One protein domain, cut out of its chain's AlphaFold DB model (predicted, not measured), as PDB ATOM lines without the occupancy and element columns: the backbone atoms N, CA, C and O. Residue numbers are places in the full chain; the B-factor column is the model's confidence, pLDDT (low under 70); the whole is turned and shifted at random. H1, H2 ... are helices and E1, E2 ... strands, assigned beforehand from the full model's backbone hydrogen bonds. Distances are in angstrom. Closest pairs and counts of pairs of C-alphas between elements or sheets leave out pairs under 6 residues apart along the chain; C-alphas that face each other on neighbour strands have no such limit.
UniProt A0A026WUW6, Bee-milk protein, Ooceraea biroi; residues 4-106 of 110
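This is residues 4 to 106 of the 110 residues of the protein "Bee-milk protein" of Ooceraea biroi (UniProt A0A026WUW6). Two small antiparallel sheets of three strands each meet along one edge, strand E1 of the first beside strand E4 of the second, and the second sheet is strongly twisted. Helix H3 follows at one end of E6 and sticks out with its residues 97 to 104, while the short H1 and H2 and the loop of residues 73 to 85 lie toward the other end. The printed part has 103 residues, with three named helices and six named strands in the order E1 E2 E3 H1 E4 E5 H2 E6 H3, and its class is mixed, helices and strands. It is only just loose, close to compact, with a radius of gyration of the C-alphas of 15.6 A, and only just elongated, spanning 45 by 29 by 29 A.

E1, residues 4 to 8, and E2, residues 13 to 18, form a hairpin, with N 6 and O 15 at 2.9 A. E2 and E3, residues 23 to 28, form another, with N 16 and O 25 at 2.9 A; E1 E2 E3 is a meander, each strand the antiparallel neighbour of the one before. H1, residues 36 to 41, is not on this sheet. E4, residues 49 to 56, bends by 53 degrees at residue 52; its closest C-alphas to E1 are those of Gln 51 and Ser 7, 6.1 A apart. E2 and E4 are near each other, with 5 pairs of C-alphas within 10 A. E4 and E5, residues 61 to 67, form a hairpin, with N 54 and O 63 at 2.9 A. H2, residues 69 to 72, is only just not on the sheet E4 E5 E6, with 4 pairs of C-alphas within 10 A. E6, residues 86 to 92, is antiparallel to E5, with N 64 and O 89 at 2.9 A. H3, residues 93 to 104, only grazes that sheet with residues 93 to 96; the closest C-alphas of H3 and E5 are those of Leu 93 and Lys 61, 5.3 A apart. In H3 every O i to N i+4 pair is within hydrogen-bond range; in H1 0 of 2 are, against 2 of 3 O i to N i+3 pairs, and H2 is too short for an O i to N i+4 pair.

E1 begins at C-alpha 4, (153.818, 99.552, 200.496), and is 13.0 A long; E2 measures 16.6 A and E3 16.9 A. H1 is 9.5 A long. E4 measures 20.3 A from C-alpha 49 at (158.308, 108.182, 184.842), E5 19.3 A and E6 20.4 A, with H2, 5.2 A, between E5 and E6 along the chain. H3, 16.2 A, ends at C-alpha 104, (138.668, 116.207, 196.566).

The two C-alphas farthest apart, those of Glu 77 and Ala 105, are 47.3 A apart. The printed part has no cut, and its long link is H2 to E6, with 13 residues. Mean pLDDT of the printed part is 71.4; residues 9 to 11, 29 to 50, 68 to 80 and 103 to 106 are under 70.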
ATOM      1  N   THR A   4     152.893  99.845 201.591       82.31
ATOM      2  CA  THR A   4     153.818  99.552 200.496       82.31
ATOM      3  C   THR A   4     153.210 100.066 199.207       82.31
ATOM      4  O   THR A   4     151.998  99.984 199.004       82.31
ATOM      5  N   TYR A   5     154.062 100.620 198.361       83.62
ATOM      6  CA  TYR A   5     153.696 101.188 197.079       83.62
ATOM      7  C   TYR A   5     154.426 100.395 196.007       83.62
ATOM      8  O   TYR A   5     155.597 100.070 196.178       83.62
ATOM      9  N   MET A   6     153.725 100.044 194.940       80.44
ATOM     10  CA  MET A   6     154.303  99.351 193.799       80.44
ATOM     11  C   MET A   6     153.788 100.023 192.538       80.44
ATOM     12  O   MET A   6     152.576 100.105 192.331       80.44
ATOM     13  N   SER A   7     154.700 100.535 191.721       73.75
ATOM     14  CA  SER A   7     154.361 101.017 190.389       73.75
ATOM     15  C   SER A   7     154.003  99.832 189.491       73.75
ATOM     16  O   SER A   7     154.612  98.763 189.549       73.75
ATOM     17  N   ASP A   8     152.978 100.016 188.671       71.25
ATOM     18  CA  ASP A   8     152.631  99.104 187.593       71.25
ATOM     19  C   ASP A   8     153.085  99.731 186.280       71.25
ATOM     20  O   ASP A   8     152.481 100.681 185.776       71.25
ATOM     21  N   PHE A   9     154.182  99.196 185.752       61.50
ATOM     22  CA  PHE A   9     154.818  99.691 184.541       61.50
ATOM     23  C   PHE A   9     153.941  99.526 183.290       61.50
ATOM     24  O   PHE A   9     153.958 100.389 182.417       61.50
ATOM     25  N   ASN A  10     153.171  98.439 183.189       63.00
ATOM     26  CA  ASN A  10     152.469  98.100 181.947       63.00
ATOM     27  C   ASN A  10     151.180  98.901 181.770       63.00
ATOM     28  O   ASN A  10     150.819  99.274 180.656       63.00
ATOM     29  N   GLU A  11     150.487  99.160 182.871       67.56
ATOM     30  CA  GLU A  11     149.190  99.834 182.864       67.56
ATOM     31  C   GLU A  11     149.252 101.225 183.515       67.56
ATOM     32  O   GLU A  11     148.217 101.850 183.744       67.56
ATOM     33  N   TYR A  12     150.459 101.727 183.801       70.31
ATOM     34  CA  TYR A  12     150.707 103.091 184.274       70.31
ATOM     35  C   TYR A  12     149.900 103.475 185.526       70.31
ATOM     36  O   TYR A  12     149.341 104.570 185.632       70.31
ATOM     37  N   GLY A  13     149.816 102.549 186.480       71.81
ATOM     38  CA  GLY A  13     149.119 102.726 187.754       71.81
ATOM     39  C   GLY A  13     150.057 102.568 188.944       71.81
ATOM     40  O   GLY A  13     151.227 102.218 188.802       71.81
ATOM     41  N   MET A  14     149.545 102.813 190.146       78.81
ATOM     42  CA  MET A  14     150.267 102.542 191.387       78.81
ATOM     43  C   MET A  14     149.391 101.743 192.343       78.81
ATOM     44  O   MET A  14     148.338 102.208 192.778       78.81
ATOM     45  N   THR A  15     149.845 100.554 192.708       84.31
ATOM     46  CA  THR A  15     149.203  99.718 193.719       84.31
ATOM     47  C   THR A  15     149.665 100.147 195.104       84.31
ATOM     48  O   THR A  15     150.857 100.324 195.355       84.31
ATOM     49  N   VAL A  16     148.712 100.300 196.018       85.88
ATOM     50  CA  VAL A  16     148.960 100.600 197.427       85.88
ATOM     51  C   VAL A  16     148.468  99.431 198.258       85.88
ATOM     52  O   VAL A  16     147.305  99.056 198.154       85.88
ATOM     53  N   TYR A  17     149.333  98.890 199.109       86.12
ATOM     54  CA  TYR A  17     148.987  97.858 200.080       86.12
ATOM     55  C   TYR A  17     149.028  98.429 201.501       86.12
ATOM     56  O   TYR A  17     149.969  99.138 201.868       86.12
ATOM     57  N   SER A  18     148.013  98.114 202.307       84.94
ATOM     58  CA  SER A  18     147.930  98.467 203.727       84.94
ATOM     59  C   SER A  18     148.076  97.223 204.593       84.94
ATOM     60  O   SER A  18     147.201  96.358 204.588       84.94
ATOM     61  N   TRP A  19     149.132  97.175 205.410       85.81
ATOM     62  CA  TRP A  19     149.352  96.057 206.334       85.81
ATOM     63  C   TRP A  19     148.238  95.935 207.379       85.81
ATOM     64  O   TRP A  19     147.805  94.840 207.714       85.81
ATOM     65  N   GLU A  20     147.748  97.067 207.889       89.81
ATOM     66  CA  GLU A  20     146.719  97.078 208.935       89.81
ATOM     67  C   GLU A  20     145.380  96.529 208.433       89.81
ATOM     68  O   GLU A  20     144.699  95.804 209.151       89.81
ATOM     69  N   LYS A  21     145.003  96.879 207.198       90.06
ATOM     70  CA  LYS A  21     143.732  96.448 206.600       90.06
ATOM     71  C   LYS A  21     143.836  95.098 205.899       90.06
ATOM     72  O   LYS A  21     142.804  94.526 205.572       90.06
ATOM     73  N   ASN A  22     145.064  94.626 205.667       90.88
ATOM     74  CA  ASN A  22     145.369  93.504 204.787       90.88
ATOM     75  C   ASN A  22     144.629  93.619 203.442       90.88
ATOM     76  O   ASN A  22     143.970  92.686 202.991       90.88
ATOM     77  N   ASP A  23     144.698  94.808 202.850       91.25
ATOM     78  CA  ASP A  23     143.943  95.169 201.654       91.25
ATOM     79  C   ASP A  23     144.805  96.035 200.734       91.25
ATOM     80  O   ASP A  23     145.729  96.726 201.188       91.25
ATOM     81  N   SER A  24     144.496  95.998 199.442       88.44
ATOM     82  CA  SER A  24     145.186  96.771 198.419       88.44
ATOM     83  C   SER A  24     144.226  97.406 197.433       88.44
ATOM     84  O   SER A  24     143.241  96.798 197.024       88.44
ATOM     85  N   TRP A  25     144.571  98.603 196.977       89.06
ATOM     86  CA  TRP A  25     143.850  99.292 195.916       89.06
ATOM     87  C   TRP A  25     144.819  99.881 194.900       89.06
ATOM     88  O   TRP A  25     145.975 100.184 195.204       89.06
ATOM     89  N   ARG A  26     144.318 100.067 193.683       81.44
ATOM     90  CA  ARG A  26     145.048 100.676 192.576       81.44
ATOM     91  C   ARG A  26     144.706 102.161 192.494       81.44
ATOM     92  O   ARG A  26     143.548 102.552 192.629       81.44
ATOM     93  N   ILE A  27     145.723 102.989 192.305       78.19
ATOM     94  CA  ILE A  27     145.596 104.414 192.022       78.19
ATOM     95  C   ILE A  27     145.969 104.618 190.561       78.19
ATOM     96  O   ILE A  27     147.083 104.303 190.146       78.19
ATOM     97  N   GLU A  28     145.040 105.188 189.807       71.38
ATOM     98  CA  GLU A  28     145.247 105.598 188.423       71.38
ATOM     99  C   GLU A  28     145.172 107.117 188.352       71.38
ATOM    100  O   GLU A  28     144.303 107.753 188.957       71.38
ATOM    101  N   HIS A  29     146.124 107.721 187.654       65.69
ATOM    102  CA  HIS A  29     146.141 109.158 187.451       65.69
ATOM    103  C   HIS A  29     146.853 109.471 186.144       65.69
ATOM    104  O   HIS A  29     147.872 108.862 185.841       65.69
ATOM    105  N   TYR A  30     146.395 110.482 185.403       61.78
ATOM    106  CA  TYR A  30     146.999 110.861 184.116       61.78
ATOM    107  C   TYR A  30     148.497 111.214 184.202       61.78
ATOM    108  O   TYR A  30     149.192 111.170 183.198       61.78
ATOM    109  N   PHE A  31     148.995 111.572 185.392       59.75
ATOM    110  CA  PHE A  31     150.426 111.823 185.636       59.75
ATOM    111  C   PHE A  31     151.264 110.543 185.733       59.75
ATOM    112  O   PHE A  31     152.484 110.619 185.651       59.75
ATOM    113  N   LEU A  32     150.621 109.396 185.949       62.47
ATOM    114  CA  LEU A  32     151.266 108.088 185.948       62.47
ATOM    115  C   LEU A  32     151.341 107.513 184.523       62.47
ATOM    116  O   LEU A  32     152.240 106.727 184.242       62.47
ATOM    117  N   HIS A  33     150.463 107.961 183.613       62.34
ATOM    118  CA  HIS A  33     150.458 107.569 182.200       62.34
ATOM    119  C   HIS A  33     151.619 108.162 181.405       62.34
ATOM    120  O   HIS A  33     151.948 109.346 181.527       62.34
ATOM    121  N   PHE A  34     152.186 107.345 180.513       56.94
ATOM    122  CA  PHE A  34     153.109 107.843 179.504       56.94
ATOM    123  C   PHE A  34     152.385 108.631 178.430       56.94
ATOM    124  O   PHE A  34     151.666 108.074 177.606       56.94
ATOM    125  N   ASP A  35     152.623 109.942 178.429       58.41
ATOM    126  CA  ASP A  35     152.268 110.819 177.324       58.41
ATOM    127  C   ASP A  35     153.549 111.225 176.564       58.41
ATOM    128  O   ASP A  35     154.290 112.112 177.015       58.41
ATOM    129  N   PRO A  36     153.838 110.586 175.414       54.19
ATOM    130  CA  PRO A  36     155.006 110.915 174.602       54.19
ATOM    131  C   PRO A  36     154.967 112.344 174.028       54.19
ATOM    132  O   PRO A  36     156.024 112.907 173.746       54.19
ATOM    133  N   LEU A  37     153.791 112.971 173.889       53.16
ATOM    134  CA  LEU A  37     153.658 114.351 173.407       53.16
ATOM    135  C   LEU A  37     153.978 115.380 174.498       53.16
ATOM    136  O   LEU A  37     154.619 116.392 174.206       53.16
ATOM    137  N   LYS A  38     153.611 115.126 175.760       50.88
ATOM    138  CA  LYS A  38     153.932 116.041 176.874       50.88
ATOM    139  C   LYS A  38     155.431 116.177 177.136       50.88
ATOM    140  O   LYS A  38     155.895 117.276 177.430       50.88
ATOM    141  N   GLN A  39     156.209 115.109 176.957       47.47
ATOM    142  CA  GLN A  39     157.667 115.162 177.140       47.47
ATOM    143  C   GLN A  39     158.385 116.032 176.100       47.47
ATOM    144  O   GLN A  39     159.453 116.575 176.382       47.47
ATOM    145  N   LEU A  40     157.818 116.178 174.898       44.50
ATOM    146  CA  LEU A  40     158.391 117.029 173.850       44.50
ATOM    147  C   LEU A  40     158.151 118.520 174.121       44.50
ATOM    148  O   LEU A  40     158.959 119.350 173.699       44.50
ATOM    149  N   ILE A  41     157.071 118.851 174.834       46.06
ATOM    150  CA  ILE A  41     156.662 120.229 175.129       46.06
ATOM    151  C   ILE A  41     157.353 120.751 176.403       46.06
ATOM    152  O   ILE A  41     157.727 121.921 176.459       46.06
ATOM    153  N   GLU A  42     157.644 119.893 177.384       48.84
ATOM    154  CA  GLU A  42     158.349 120.276 178.617       48.84
ATOM    155  C   GLU A  42     159.854 119.952 178.569       48.84
ATOM    156  O   GLU A  42     160.387 119.166 179.349       48.84
ATOM    157  N   ARG A  43     160.595 120.619 177.673       44.53
ATOM    158  CA  ARG A  43     162.070 120.519 177.597       44.53
ATOM    159  C   ARG A  43     162.829 121.072 178.821       44.53
ATOM    160  O   ARG A  43     164.048 120.956 178.844       44.53
ATOM    161  N   ASN A  44     162.145 121.646 179.819       47.72
ATOM    162  CA  ASN A  44     162.779 122.277 180.990       47.72
ATOM    163  C   ASN A  44     162.321 121.754 182.367       47.72
ATOM    164  O   ASN A  44     162.889 122.165 183.376       47.72
ATOM    165  N   THR A  45     161.354 120.836 182.436       44.09
ATOM    166  CA  THR A  45     160.909 120.194 183.687       44.09
ATOM    167  C   THR A  45     160.499 118.762 183.387       44.09
ATOM    168  O   THR A  45     159.331 118.450 183.202       44.09
ATOM    169  N   THR A  46     161.480 117.879 183.242       49.38
ATOM    170  CA  THR A  46     161.239 116.506 182.799       49.38
ATOM    171  C   THR A  46     160.432 115.748 183.860       49.38
ATOM    172  O   THR A  46     160.982 115.362 184.891       49.38
ATOM    173  N   ILE A  47     159.133 115.516 183.631       53.28
ATOM    174  CA  ILE A  47     158.392 114.487 184.374       53.28
ATOM    175  C   ILE A  47     158.775 113.147 183.762       53.28
ATOM    176  O   ILE A  47     158.195 112.641 182.803       53.28
ATOM    177  N   ILE A  48     159.868 112.658 184.319       59.41
ATOM    178  CA  ILE A  48     160.445 111.345 184.131       59.41
ATOM    179  C   ILE A  48     159.523 110.345 184.872       59.41
ATOM    180  O   ILE A  48     159.039 110.663 185.963       59.41
ATOM    181  N   PHE A  49     159.250 109.172 184.289       63.22
ATOM    182  CA  PHE A  49     158.308 108.182 184.842       63.22
ATOM    183  C   PHE A  49     158.578 107.906 186.311       63.22
ATOM    184  O   PHE A  49     159.709 107.529 186.609       63.22
ATOM    185  N   PRO A  50     157.595 108.061 187.218       66.62
ATOM    186  CA  PRO A  50     157.770 107.664 188.605       66.62
ATOM    187  C   PRO A  50     157.878 106.136 188.659       66.62
ATOM    188  O   PRO A  50     156.877 105.428 188.565       66.62
ATOM    189  N   GLN A  51     159.104 105.639 188.772       73.19
ATOM    190  CA  GLN A  51     159.394 104.217 188.896       73.19
ATOM    191  C   GLN A  51     159.074 103.728 190.301       73.19
ATOM    192  O   GLN A  51     158.564 102.627 190.465       73.19
ATOM    193  N   ASP A  52     159.373 104.533 191.319       76.12
ATOM    194  CA  ASP A  52     159.170 104.132 192.705       76.12
ATOM    195  C   ASP A  52     158.889 105.340 193.601       76.12
ATOM    196  O   ASP A  52     159.267 106.478 193.289       76.12
ATOM    197  N   ILE A  53     158.230 105.094 194.732       81.06
ATOM    198  CA  ILE A  53     157.986 106.098 195.758       81.06
ATOM    199  C   ILE A  53     158.382 105.597 197.144       81.06
ATOM    200  O   ILE A  53     158.080 104.479 197.552       81.06
ATOM    201  N   ALA A  54     158.994 106.481 197.923       84.56
ATOM    202  CA  ALA A  54     159.323 106.216 199.315       84.56
ATOM    203  C   ALA A  54     158.733 107.304 200.210       84.56
ATOM    204  O   ALA A  54     158.871 108.499 199.945       84.56
ATOM    205  N   ILE A  55     158.084 106.891 201.296       86.12
ATOM    206  CA  ILE A  55     157.534 107.803 202.297       86.12
ATOM    207  C   ILE A  55     158.418 107.777 203.533       86.12
ATOM    208  O   ILE A  55     158.516 106.773 204.234       86.12
ATOM    209  N   ASP A  56     159.002 108.927 203.841       86.69
ATOM    210  CA  ASP A  56     159.723 109.162 205.078       86.69
ATOM    211  C   ASP A  56     158.812 109.886 206.064       86.69
ATOM    212  O   ASP A  56     158.571 111.096 205.977       86.69
ATOM    213  N   ASN A  57     158.287 109.127 207.023       86.31
ATOM    214  CA  ASN A  57     157.387 109.683 208.019       86.31
ATOM    215  C   ASN A  57     158.108 110.561 209.054       86.31
ATOM    216  O   ASN A  57     157.479 111.457 209.614       86.31
ATOM    217  N   LYS A  58     159.409 110.347 209.299       89.94
ATOM    218  CA  LYS A  58     160.180 111.133 210.272       89.94
ATOM    219  C   LYS A  58     160.355 112.567 209.784       89.94
ATOM    220  O   LYS A  58     160.177 113.499 210.561       89.94
ATOM    221  N   TYR A  59     160.671 112.737 208.504       91.19
ATOM    222  CA  TYR A  59     160.866 114.056 207.892       91.19
ATOM    223  C   TYR A  59     159.651 114.552 207.104       91.19
ATOM    224  O   TYR A  59     159.709 115.622 206.498       91.19
ATOM    225  N   ARG A  60     158.551 113.786 207.117       90.50
ATOM    226  CA  ARG A  60     157.305 114.078 206.396       90.50
ATOM    227  C   ARG A  60     157.548 114.359 204.909       90.50
ATOM    228  O   ARG A  60     156.998 115.308 204.348       90.50
ATOM    229  N   LYS A  61     158.374 113.535 204.261       89.31
ATOM    230  CA  LYS A  61     158.713 113.662 202.837       89.31
ATOM    231  C   LYS A  61     158.229 112.465 202.030       89.31
ATOM    232  O   LYS A  61     158.376 111.324 202.453       89.31
ATOM    233  N   LEU A  62     157.676 112.755 200.860       85.25
ATOM    234  CA  LEU A  62     157.512 111.802 199.772       85.25
ATOM    235  C   LEU A  62     158.718 111.962 198.854       85.25
ATOM    236  O   LEU A  62     158.989 113.078 198.411       85.25
ATOM    237  N   TYR A  63     159.414 110.874 198.570       85.25
ATOM    238  CA  TYR A  63     160.421 110.793 197.524       85.25
ATOM    239  C   TYR A  63     159.831 110.053 196.336       85.25
ATOM    240  O   TYR A  63     159.128 109.061 196.517       85.25
ATOM    241  N   VAL A  64     160.127 110.540 195.140       81.69
ATOM    242  CA  VAL A  64     159.742 109.906 193.884       81.69
ATOM    243  C   VAL A  64     161.020 109.667 193.105       81.69
ATOM    244  O   VAL A  64     161.708 110.628 192.748       81.69
ATOM    245  N   LEU A  65     161.358 108.398 192.896       80.38
ATOM    246  CA  LEU A  65     162.393 108.003 191.959       80.38
ATOM    247  C   LEU A  65     161.771 107.998 190.574       80.38
ATOM    248  O   LEU A  65     160.798 107.289 190.319       80.38
ATOM    249  N   SER A  66     162.368 108.771 189.688       77.12
ATOM    250  CA  SER A  66     161.974 108.836 188.304       77.12
ATOM    251  C   SER A  66     163.085 108.332 187.394       77.12
ATOM    252  O   SER A  66     164.250 108.689 187.579       77.12
ATOM    253  N   GLU A  67     162.730 107.558 186.372       72.69
ATOM    254  CA  GLU A  67     163.664 107.059 185.358       72.69
ATOM    255  C   GLU A  67     163.204 107.257 183.903       72.69
ATOM    256  O   GLU A  67     162.015 107.349 183.585       72.69
ATOM    257  N   ASN A  68     164.168 107.261 182.985       66.75
ATOM    258  CA  ASN A  68     163.905 107.328 181.547       66.75
ATOM    259  C   ASN A  68     163.762 105.934 180.889       66.75
ATOM    260  O   ASN A  68     163.945 105.836 179.676       66.75
ATOM    261  N   LEU A  69     163.446 104.863 181.643       59.34
ATOM    262  CA  LEU A  69     163.414 103.472 181.140       59.34
ATOM    263  C   LEU A  69     162.628 103.257 179.838       59.34
ATOM    264  O   LEU A  69     163.107 102.471 179.019       59.34
ATOM    265  N   PRO A  70     161.511 103.962 179.554       58.09
ATOM    266  CA  PRO A  70     160.823 103.796 178.272       58.09
ATOM    267  C   PRO A  70     161.678 104.136 177.043       58.09
ATOM    268  O   PRO A  70     161.385 103.648 175.956       58.09
ATOM    269  N   ARG A  71     162.768 104.910 177.184       57.75
ATOM    270  CA  ARG A  71     163.752 105.094 176.100       57.75
ATOM    271  C   ARG A  71     164.635 103.869 175.875       57.75
ATOM    272  O   ARG A  71     165.018 103.611 174.742       57.75
ATOM    273  N   PHE A  72     164.970 103.125 176.925       54.56
ATOM    274  CA  PHE A  72     165.930 102.019 176.849       54.56
ATOM    275  C   PHE A  72     165.295 100.697 176.404       54.56
ATOM    276  O   PHE A  72     166.006  99.819 175.932       54.56
ATOM    277  N   GLN A  73     163.971 100.550 176.536       53.44
ATOM    278  CA  GLN A  73     163.266  99.325 176.142       53.44
ATOM    279  C   GLN A  73     163.087  99.164 174.624       53.44
ATOM    280  O   GLN A  73     162.954  98.036 174.162       53.44
ATOM    281  N   HIS A  74     163.066 100.261 173.856       53.25
ATOM    282  CA  HIS A  74     162.980 100.201 172.390       53.25
ATOM    283  C   HIS A  74     164.348 100.331 171.708       53.25
ATOM    284  O   HIS A  74     164.599  99.612 170.748       53.25
ATOM    285  N   ASP A  75     165.251 101.160 172.244       53.56
ATOM    286  CA  ASP A  75     166.587 101.379 171.685       53.56
ATOM    287  C   ASP A  75     167.661 101.138 172.758       53.56
ATOM    288  O   ASP A  75     168.147 102.069 173.409       53.56
ATOM    289  N   TYR A  76     168.064  99.875 172.939       52.09
ATOM    290  CA  TYR A  76     169.161  99.484 173.845       52.09
ATOM    291  C   TYR A  76     170.493 100.202 173.530       52.09
ATOM    292  O   TYR A  76     171.356 100.306 174.399       52.09
ATOM    293  N   GLU A  77     170.650 100.748 172.319       54.25
ATOM    294  CA  GLU A  77     171.823 101.524 171.890       54.25
ATOM    295  C   GLU A  77     171.848 102.970 172.426       54.25
ATOM    296  O   GLU A  77     172.874 103.643 172.341       54.25
ATOM    297  N   CYS A  78     170.755 103.463 173.018       59.06
ATOM    298  CA  CYS A  78     170.638 104.846 173.493       59.06
ATOM    299  C   CYS A  78     171.002 105.043 174.978       59.06
ATOM    300  O   CYS A  78     170.848 106.154 175.500       59.06
ATOM    301  N   TYR A  79     171.464 103.999 175.680       64.12
ATOM    302  CA  TYR A  79     171.945 104.135 177.057       64.12
ATOM    303  C   TYR A  79     173.305 104.835 177.097       64.12
ATOM    304  O   TYR A  79     174.340 104.259 176.772       64.12
ATOM    305  N   ASP A  80     173.288 106.092 177.535       69.69
ATOM    306  CA  ASP A  80     174.483 106.896 177.752       69.69
ATOM    307  C   ASP A  80     174.793 106.957 179.260       69.69
ATOM    308  O   ASP A  80     174.086 107.651 180.007       69.69
ATOM    309  N   PRO A  81     175.837 106.256 179.741       73.12
ATOM    310  CA  PRO A  81     176.211 106.271 181.152       73.12
ATOM    311  C   PRO A  81     176.750 107.634 181.611       73.12
ATOM    312  O   PRO A  81     176.872 107.861 182.812       73.12
ATOM    313  N   SER A  82     177.070 108.549 180.689       77.50
ATOM    314  CA  SER A  82     177.527 109.902 181.024       77.50
ATOM    315  C   SER A  82     176.385 110.877 181.340       77.50
ATOM    316  O   SER A  82     176.635 111.990 181.805       77.50
ATOM    317  N   ARG A  83     175.124 110.472 181.125       72.50
ATOM    318  CA  ARG A  83     173.929 111.286 181.390       72.50
ATOM    319  C   ARG A  83     173.232 110.882 182.685       72.50
ATOM    320  O   ARG A  83     173.340 109.757 183.165       72.50
ATOM    321  N   ILE A  84     172.449 111.811 183.232       71.94
ATOM    322  CA  ILE A  84     171.560 111.531 184.363       71.94
ATOM    323  C   ILE A  84     170.367 110.718 183.849       71.94
ATOM    324  O   ILE A  84     169.508 111.236 183.135       71.94
ATOM    325  N   ASN A  85     170.325 109.439 184.221       73.25
ATOM    326  CA  ASN A  85     169.281 108.499 183.797       73.25
ATOM    327  C   ASN A  85     168.165 108.321 184.840       73.25
ATOM    328  O   ASN A  85     167.059 107.905 184.491       73.25
ATOM    329  N   PHE A  86     168.452 108.698 186.090       77.56
ATOM    330  CA  PHE A  86     167.567 108.575 187.243       77.56
ATOM    331  C   PHE A  86     167.567 109.885 188.035       77.56
ATOM    332  O   PHE A  86     168.627 110.471 188.265       77.56
ATOM    333  N   VAL A  87     166.394 110.345 188.466       79.69
ATOM    334  CA  VAL A  87     166.221 111.571 189.255       79.69
ATOM    335  C   VAL A  87     165.333 111.267 190.449       79.69
ATOM    336  O   VAL A  87     164.239 110.744 190.285       79.69
ATOM    337  N   ILE A  88     165.776 111.638 191.649       81.88
ATOM    338  CA  ILE A  88     164.923 111.604 192.838       81.88
ATOM    339  C   ILE A  88     164.395 113.012 193.081       81.88
ATOM    340  O   ILE A  88     165.163 113.945 193.318       81.88
ATOM    341  N   THR A  89     163.076 113.160 193.056       81.75
ATOM    342  CA  THR A  89     162.400 114.376 193.509       81.75
ATOM    343  C   THR A  89     161.790 114.148 194.885       81.75
ATOM    344  O   THR A  89     161.607 113.011 195.323       81.75
ATOM    345  N   SER A  90     161.515 115.229 195.616       84.75
ATOM    346  CA  SER A  90     160.854 115.118 196.913       84.75
ATOM    347  C   SER A  90     159.847 116.230 197.137       84.75
ATOM    348  O   SER A  90     160.027 117.349 196.659       84.75
ATOM    349  N   ALA A  91     158.809 115.922 197.903       83.00
ATOM    350  CA  ALA A  91     157.768 116.860 198.281       83.00
ATOM    351  C   ALA A  91     157.376 116.675 199.750       83.00
ATOM    352  O   ALA A  91     157.464 115.578 200.307       83.00
ATOM    353  N   ASN A  92     156.938 117.760 200.391       89.69
ATOM    354  CA  ASN A  92     156.428 117.707 201.756       89.69
ATOM    355  C   ASN A  92     155.037 117.045 201.776       89.69
ATOM    356  O   ASN A  92     154.129 117.452 201.048       89.69
ATOM    357  N   LEU A  93     154.868 116.032 202.626       87.19
ATOM    358  CA  LEU A  93     153.635 115.251 202.722       87.19
ATOM    359  C   LEU A  93     152.461 116.054 203.262       87.19
ATOM    360  O   LEU A  93     151.328 115.792 202.867       87.19
ATOM    361  N   ASP A  94     152.697 117.002 204.161       88.88
ATOM    362  CA  ASP A  94     151.624 117.774 204.781       88.88
ATOM    363  C   ASP A  94     151.046 118.772 203.770       88.88
ATOM    364  O   ASP A  94     149.827 118.837 203.600       88.88
ATOM    365  N   THR A  95     151.911 119.441 202.999       84.69
ATOM    366  CA  THR A  95     151.511 120.272 201.853       84.69
ATOM    367  C   THR A  95     150.748 119.457 200.810       84.69
ATOM    368  O   THR A  95     149.652 119.848 200.412       84.69
ATOM    369  N   LEU A  96     151.282 118.304 200.391       81.00
ATOM    370  CA  LEU A  96     150.615 117.441 199.411       81.00
ATOM    371  C   LEU A  96     149.248 116.961 199.908       81.00
ATOM    372  O   LEU A  96     148.253 117.073 199.197       81.00
ATOM    373  N   THR A  97     149.177 116.481 201.149       82.00
ATOM    374  CA  THR A  97     147.930 115.996 201.754       82.00
ATOM    375  C   THR A  97     146.884 117.105 201.819       82.00
ATOM    376  O   THR A  97     145.709 116.861 201.532       82.00
ATOM    377  N   PHE A  98     147.292 118.326 202.174       81.25
ATOM    378  CA  PHE A  98     146.417 119.494 202.187       81.25
ATOM    379  C   PHE A  98     145.842 119.784 200.793       81.25
ATOM    380  O   PHE A  98     144.621 119.866 200.639       81.25
ATOM    381  N   LEU A  99     146.694 119.845 199.765       77.06
ATOM    382  CA  LEU A  99     146.273 120.089 198.381       77.06
ATOM    383  C   LEU A  99     145.337 118.989 197.854       77.06
ATOM    384  O   LEU A  99     144.307 119.289 197.251       77.06
ATOM    385  N   CYS A 100     145.635 117.716 198.130       74.62
ATOM    386  CA  CYS A 100     144.780 116.593 197.737       74.62
ATOM    387  C   CYS A 100     143.386 116.674 198.374       74.62
ATOM    388  O   CYS A 100     142.383 116.424 197.703       74.62
ATOM    389  N   LYS A 101     143.300 117.046 199.658       78.81
ATOM    390  CA  LYS A 101     142.015 117.229 200.353       78.81
ATOM    391  C   LYS A 101     141.213 118.391 199.764       78.81
ATOM    392  O   LYS A 101     140.013 118.239 199.552       78.81
ATOM    393  N   MET A 102     141.868 119.508 199.441       75.00
ATOM    394  CA  MET A 102     141.213 120.636 198.769       75.00
ATOM    395  C   MET A 102     140.671 120.262 197.386       75.00
ATOM    396  O   MET A 102     139.574 120.682 197.030       75.00
ATOM    397  N   ASN A 103     141.409 119.461 196.614       64.94
ATOM    398  CA  ASN A 103     140.965 119.035 195.287       64.94
ATOM    399  C   ASN A 103     139.838 117.996 195.342       64.94
ATOM    400  O   ASN A 103     138.922 118.069 194.529       64.94
ATOM    401  N   ARG A 104     139.824 117.093 196.333       59.09
ATOM    402  CA  ARG A 104     138.668 116.207 196.566       59.09
ATOM    403  C   ARG A 104     137.386 116.975 196.880       59.09
ATOM    404  O   ARG A 104     136.329 116.566 196.431       59.09
ATOM    405  N   ALA A 105     137.475 118.104 197.582       52.91
ATOM    406  CA  ALA A 105     136.311 118.954 197.841       52.91
ATOM    407  C   ALA A 105     135.758 119.651 196.579       52.91
ATOM    408  O   ALA A 105     134.655 120.188 196.618       52.91
ATOM    409  N   LYS A 106     136.507 119.655 195.466       48.81
ATOM    410  CA  LYS A 106     136.083 120.227 194.177       48.81
ATOM    411  C   LYS A 106     135.578 119.187 193.178       48.81
ATOM    412  O   LYS A 106     134.932 119.564 192.206       48.81
TER     413      LYS A 106